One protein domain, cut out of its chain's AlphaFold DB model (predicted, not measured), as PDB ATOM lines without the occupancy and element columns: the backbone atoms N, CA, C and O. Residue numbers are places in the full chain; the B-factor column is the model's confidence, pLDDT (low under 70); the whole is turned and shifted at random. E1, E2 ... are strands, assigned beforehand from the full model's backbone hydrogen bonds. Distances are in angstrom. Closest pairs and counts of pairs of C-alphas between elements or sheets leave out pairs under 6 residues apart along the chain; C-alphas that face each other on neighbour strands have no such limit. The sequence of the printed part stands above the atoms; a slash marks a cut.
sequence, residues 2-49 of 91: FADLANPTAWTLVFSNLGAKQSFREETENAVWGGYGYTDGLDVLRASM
ATOM      1  N   PHE A   2     142.430  43.819  82.354       69.38
ATOM      2  CA  PHE A   2     142.526  43.633  80.908       69.38
ATOM      3  C   PHE A   2     141.901  44.839  80.208       69.38
ATOM      4  O   PHE A   2     140.937  45.422  80.714       69.38
ATOM      5  N   ALA A   3     142.459  45.194  79.053       61.38
ATOM      6  CA  ALA A   3     141.839  46.094  78.094       61.38
ATOM      7  C   ALA A   3     141.527  45.267  76.845       61.38
ATOM      8  O   ALA A   3     142.443  44.790  76.175       61.38
ATOM      9  N   ASP A   4     140.240  45.046  76.588       68.00
ATOM     10  CA  ASP A   4     139.776  44.357  75.386       68.00
ATOM     11  C   ASP A   4     139.507  45.390  74.286       68.00
ATOM     12  O   ASP A   4     138.672  46.289  74.443       68.00
ATOM     13  N   LEU A   5     140.261  45.270  73.193       65.62
ATOM     14  CA  LEU A   5     140.224  46.142  72.023       65.62
ATOM     15  C   LEU A   5     139.300  45.514  70.976       65.62
ATOM     16  O   LEU A   5     139.757  45.027  69.942       65.62
ATOM     17  N   ALA A   6     137.994  45.498  71.247       61.06
ATOM     18  CA  ALA A   6     137.027  44.875  70.343       61.06
ATOM     19  C   ALA A   6     137.036  45.530  68.945       61.06
ATOM     20  O   ALA A   6     136.847  44.856  67.932       61.06
ATOM     21  N   ASN A   7     137.257  46.849  68.886       63.53
ATOM     22  CA  ASN A   7     137.558  47.633  67.685       63.53
ATOM     23  C   ASN A   7     138.200  48.984  68.096       63.53
ATOM     24  O   ASN A   7     138.160  49.320  69.283       63.53
ATOM     25  N   PRO A   8     138.737  49.794  67.156       64.25
ATOM     26  CA  PRO A   8     139.409  51.067  67.459       64.25
ATOM     27  C   PRO A   8     138.547  52.098  68.206       64.25
ATOM     28  O   PRO A   8     139.040  53.143  68.591       64.25
ATOM     29  N   THR A   9     137.250  51.862  68.383       69.25
ATOM     30  CA  THR A   9     136.323  52.826  68.994       69.25
ATOM     31  C   THR A   9     135.594  52.280  70.220       69.25
ATOM     32  O   THR A   9     134.821  53.004  70.839       69.25
ATOM     33  N   ALA A  10     135.819  51.016  70.592       78.38
ATOM     34  CA  ALA A  10     135.069  50.348  71.651       78.38
ATOM     35  C   ALA A  10     136.008  49.550  72.556       78.38
ATOM     36  O   ALA A  10     136.261  48.364  72.334       78.38
ATOM     37  N   TRP A  11     136.531  50.225  73.578       90.25
ATOM     38  CA  TRP A  11     137.386  49.607  74.585       90.25
ATOM     39  C   TRP A  11     136.538  49.174  75.779       90.25
ATOM     40  O   TRP A  11     135.683  49.927  76.255       90.25
ATOM     41  N   THR A  12     136.789  47.965  76.276       91.31
ATOM     42  CA  THR A  12     136.146  47.453  77.493       91.31
ATOM     43  C   THR A  12     137.178  47.315  78.603       91.31
ATOM     44  O   THR A  12     138.183  46.618  78.438       91.31
ATOM     45  N   LEU A  13     136.912  47.945  79.748       91.62
ATOM     46  CA  LEU A  13     137.686  47.741  80.965       91.62
ATOM     47  C   LEU A  13     137.197  46.482  81.672       91.62
ATOM     48  O   LEU A  13     136.014  46.381  82.015       91.62
ATOM     49  N   VAL A  14     138.125  45.562  81.934       92.38
ATOM     50  CA  VAL A  14     137.834  44.321  82.649       92.38
ATOM     51  C   VAL A  14     138.726  44.165  83.883       92.38
ATOM     52  O   VAL A  14     139.961  44.138  83.798       92.38
ATOM     53  N   PHE A  15     138.091  43.987  85.043       92.06
ATOM     54  CA  PHE A  15     138.726  43.407  86.227       92.06
ATOM     55  C   PHE A  15     138.192  41.996  86.415       92.06
ATOM     56  O   PHE A  15     136.984  41.792  86.453       92.06
ATOM     57  N   SER A  16     139.097  41.033  86.545       94.44
ATOM     58  CA  SER A  16     138.777  39.611  86.610       94.44
ATOM     59  C   SER A  16     139.561  38.960  87.739       94.44
ATOM     60  O   SER A  16     140.672  39.399  88.047       94.44
ATOM     61  N   ASN A  17     138.984  37.914  88.326       95.25
ATOM     62  CA  ASN A  17     139.637  37.066  89.324       95.25
ATOM     63  C   ASN A  17     140.525  35.981  88.695       95.25
ATOM     64  O   ASN A  17     141.092  35.168  89.422       95.25
ATOM     65  N   LEU A  18     140.656  35.959  87.362       94.62
ATOM     66  CA  LEU A  18     141.626  35.108  86.681       94.62
ATOM     67  C   LEU A  18     143.044  35.382  87.201       94.62
ATOM     68  O   LEU A  18     143.516  36.522  87.215       94.62
ATOM     69  N   GLY A  19     143.734  34.318  87.601       93.81
ATOM     70  CA  GLY A  19     145.147  34.354  87.947       93.81
ATOM     71  C   GLY A  19     146.036  34.587  86.723       93.81
ATOM     72  O   GLY A  19     145.615  34.441  85.575       93.81
ATOM     73  N   ALA A  20     147.303  34.914  86.965       93.25
ATOM     74  CA  ALA A  20     148.325  34.967  85.925       93.25
ATOM     75  C   ALA A  20     149.228  33.734  86.028       93.25
ATOM     76  O   ALA A  20     149.837  33.491  87.076       93.25
ATOM     77  N   LYS A  21     149.337  32.981  84.931       94.12
ATOM     78  CA  LYS A  21     150.293  31.878  84.806       94.12
ATOM     79  C   LYS A  21     151.721  32.426  84.914       94.12
ATOM     80  O   LYS A  21     152.048  33.451  84.319       94.12
ATOM     81  N   GLN A  22     152.572  31.726  85.653       92.94
ATOM     82  CA  GLN A  22     153.992  32.029  85.843       92.94
ATOM     83  C   GLN A  22     154.859  31.456  84.718       92.94
ATOM     84  O   GLN A  22     155.954  31.951  84.456       92.94
ATOM     85  N   SER A  23     154.372  30.429  84.013       91.25
ATOM     86  CA  SER A  23     155.012  29.923  82.797       91.25
ATOM     87  C   SER A  23     154.001  29.499  81.733       91.25
ATOM     88  O   SER A  23     152.874  29.117  82.038       91.25
ATOM     89  N   PHE A  24     154.426  29.504  80.468       84.75
ATOM     90  CA  PHE A  24     153.558  29.166  79.335       84.75
ATOM     91  C   PHE A  24     152.956  27.749  79.408       84.75
ATOM     92  O   PHE A  24     151.851  27.533  78.926       84.75
ATOM     93  N   ARG A  25     153.674  26.781  79.998       88.94
ATOM     94  CA  ARG A  25     153.239  25.371  80.092       88.94
ATOM     95  C   ARG A  25     152.522  25.033  81.399       88.94
ATOM     96  O   ARG A  25     152.264  23.867  81.669       88.94
ATOM     97  N   GLU A  26     152.290  26.022  82.249       91.75
ATOM     98  CA  GLU A  26     151.627  25.810  83.526       91.75
ATOM     99  C   GLU A  26     150.147  25.483  83.312       91.75
ATOM    100  O   GLU A  26     149.437  26.233  82.647       91.75
ATOM    101  N   GLU A  27     149.667  24.399  83.915       89.50
ATOM    102  CA  GLU A  27     148.257  23.995  83.889       89.50
ATOM    103  C   GLU A  27     147.567  24.382  85.202       89.50
ATOM    104  O   GLU A  27     147.122  23.535  85.973       89.50
ATOM    105  N   THR A  28     147.525  25.685  85.477       92.19
ATOM    106  CA  THR A  28     146.772  26.246  86.604       92.19
ATOM    107  C   THR A  28     145.371  26.620  86.139       92.19
ATOM    108  O   THR A  28     145.206  27.377  85.177       92.19
ATOM    109  N   GLU A  29     144.366  26.069  86.816       92.25
ATOM    110  CA  GLU A  29     142.959  26.388  86.577       92.25
ATOM    111  C   GLU A  29     142.682  27.865  86.884       92.25
ATOM    112  O   GLU A  29     143.302  28.451  87.773       92.25
ATOM    113  N   ASN A  30     141.741  28.473  86.157       93.44
ATOM    114  CA  ASN A  30     141.351  29.872  86.341       93.44
ATOM    115  C   ASN A  30     142.532  30.853  86.239       93.44
ATOM    116  O   ASN A  30     142.525  31.898  86.887       93.44
ATOM    117  N   ALA A  31     143.545  30.530  85.431       94.31
ATOM    118  CA  ALA A  31     144.689  31.395  85.180       94.31
ATOM    119  C   ALA A  31     144.982  31.537  83.683       94.31
ATOM    120  O   ALA A  31     144.859  30.586  82.910       94.31
ATOM    121  N   VAL A  32     145.423  32.728  83.281       93.94
ATOM    122  CA  VAL A  32     145.719  33.077  81.885       93.94
ATOM    123  C   VAL A  32     147.204  33.335  81.658       93.94
ATOM    124  O   VAL A  32     147.933  33.733  82.567       93.94
ATOM    125  N   TRP A  33     147.656  33.133  80.421       92.06
ATOM    126  CA  TRP A  33     148.985  33.550  79.967       92.06
ATOM    127  C   TRP A  33     148.843  34.774  79.060       92.06
ATOM    128  O   TRP A  33     148.448  34.659  77.897       92.06
ATOM    129  N   GLY A  34     149.101  35.966  79.602       87.19
ATOM    130  CA  GLY A  34     148.672  37.204  78.949       87.19
ATOM    131  C   GLY A  34     147.145  37.215  78.811       87.19
ATOM    132  O   GLY A  34     146.450  37.089  79.810       87.19
ATOM    133  N   GLY A  35     146.627  37.329  77.584       85.88
ATOM    134  CA  GLY A  35     145.191  37.183  77.290       85.88
ATOM    135  C   GLY A  35     144.756  35.767  76.881       85.88
ATOM    136  O   GLY A  35     143.570  35.527  76.674       85.88
ATOM    137  N   TYR A  36     145.688  34.820  76.730       87.75
ATOM    138  CA  TYR A  36     145.353  33.473  76.264       87.75
ATOM    139  C   TYR A  36     144.603  32.682  77.340       87.75
ATOM    140  O   TYR A  36     145.066  32.584  78.479       87.75
ATOM    141  N   GLY A  37     143.472  32.087  76.950       86.12
ATOM    142  CA  GLY A  37     142.577  31.368  77.859       86.12
ATOM    143  C   GLY A  37     141.633  32.275  78.652       86.12
ATOM    144  O   GLY A  37     140.999  31.798  79.586       86.12
ATOM    145  N   TYR A  38     141.544  33.567  78.310       90.69
ATOM    146  CA  TYR A  38     140.582  34.474  78.931       90.69
ATOM    147  C   TYR A  38     139.137  34.041  78.639       90.69
ATOM    148  O   TYR A  38     138.774  33.731  77.504       90.69
ATOM    149  N   THR A  39     138.320  34.070  79.688       90.31
ATOM    150  CA  THR A  39     136.870  33.870  79.663       90.31
ATOM    151  C   THR A  39     136.233  34.889  80.598       90.31
ATOM    152  O   THR A  39     136.797  35.173  81.655       90.31
ATOM    153  N   ASP A  40     135.041  35.373  80.275       92.25
ATOM    154  CA  ASP A  40     134.329  36.374  81.079       92.25
ATOM    155  C   ASP A  40     133.702  35.818  82.373       92.25
ATOM    156  O   ASP A  40     133.304  36.584  83.247       92.25
ATOM    157  N   GLY A  41     133.659  34.492  82.550       95.12
ATOM    158  CA  GLY A  41     133.009  33.839  83.694       95.12
ATOM    159  C   GLY A  41     133.569  34.194  85.080       95.12
ATOM    160  O   GLY A  41     132.905  33.934  86.082       95.12
ATOM    161  N   LEU A  42     134.765  34.790  85.155       94.88
ATOM    162  CA  LEU A  42     135.391  35.265  86.399       94.88
ATOM    163  C   LEU A  42     135.594  36.786  86.435       94.88
ATOM    164  O   LEU A  42     136.330  37.297  87.287       94.88
ATOM    165  N   ASP A  43     134.946  37.517  85.532       95.38
ATOM    166  CA  ASP A  43     134.958  38.972  85.547       95.38
ATOM    167  C   ASP A  43     134.190  39.507  86.762       95.38
ATOM    168  O   ASP A  43     133.051  39.138  87.040       95.38
ATOM    169  N   VAL A  44     134.831  40.414  87.494       95.06
ATOM    170  CA  VAL A  44     134.256  41.152  88.628       95.06
ATOM    171  C   VAL A  44     133.705  42.501  88.167       95.06
ATOM    172  O   VAL A  44     132.729  43.003  88.719       95.06
ATOM    173  N   LEU A  45     134.324  43.092  87.144       91.94
ATOM    174  CA  LEU A  45     133.852  44.296  86.475       91.94
ATOM    175  C   LEU A  45     134.071  44.146  84.975       91.94
ATOM    176  O   LEU A  45     135.179  43.826  84.548       91.94
ATOM    177  N   ARG A  46     133.041  44.482  84.201       92.44
ATOM    178  CA  ARG A  46     133.114  44.689  82.757       92.44
ATOM    179  C   ARG A  46     132.362  45.971  82.424       92.44
ATOM    180  O   ARG A  46     131.160  46.051  82.668       92.44
ATOM    181  N   ALA A  47     133.060  46.974  81.905       91.75
ATOM    182  CA  ALA A  47     132.454  48.268  81.611       91.75
ATOM    183  C   ALA A  47     133.018  48.882  80.329       91.75
ATOM    184  O   ALA A  47     134.228  48.868  80.097       91.75
ATOM    185  N   SER A  48     132.129  49.433  79.505       93.12
ATOM    186  CA  SER A  48     132.515  50.178  78.309       93.12
ATOM    187  C   SER A  48     133.187  51.492  78.697       93.12
ATOM    188  O   SER A  48     132.700  52.208  79.572       93.12
ATOM    189  N   MET A  49     134.287  51.812  78.023       94.69
ATOM    190  CA  MET A  49     134.981  53.087  78.167       94.69
ATOM    191  C   MET A  49     134.548  54.064  77.072       94.69
ATOM    192  O   MET A  49     134.185  53.658  75.967       94.69
TER     193      MET A  49
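This is residues 2 to 49 of the 91 residues of an uncharacterized protein of Acidobacteria bacterium (UniProt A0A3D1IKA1). There is little regular structure here: a small three-strand sheet makes one end, and a long looped stretch within residues 17 to 42 reaches out to make the other. The 48 printed residues hold no named helix and strands E1, E2, E3, 19 residues, all strand, in a meander, each strand the antiparallel neighbour of the one before. The elongated outline spans 34 by 20 by 13 A, only just loose, close to compact, with a radius of gyration of the C-alphas of 11.7 A.

Find C-alpha 2 at (142.526, 43.633, 80.908), where E1, residues 2 to 7, begins its 14.7 A. E2, residues 10 to 16, covers 18.8 A; E3, residues 43 to 48, covers 13.6 A to (132.515, 50.178, 78.309).

Hairpin E1 and E2 stands at 156 degrees, with N 2 and O 14 within hydrogen-bond range, 2.9 A. Hairpin E2 and E3 stands at 164 degrees, with N 44 and O 15 at 2.8 A. Edge strands E1 and E3 are apart. Residues 19 to 20 pair parallel with 31 to 32.

C-alphas 9 and 27 are farthest apart, 34.6 A. The printed part has no cut; link E2 to E3 is long. Residues 2 to 9 have pLDDT under 70.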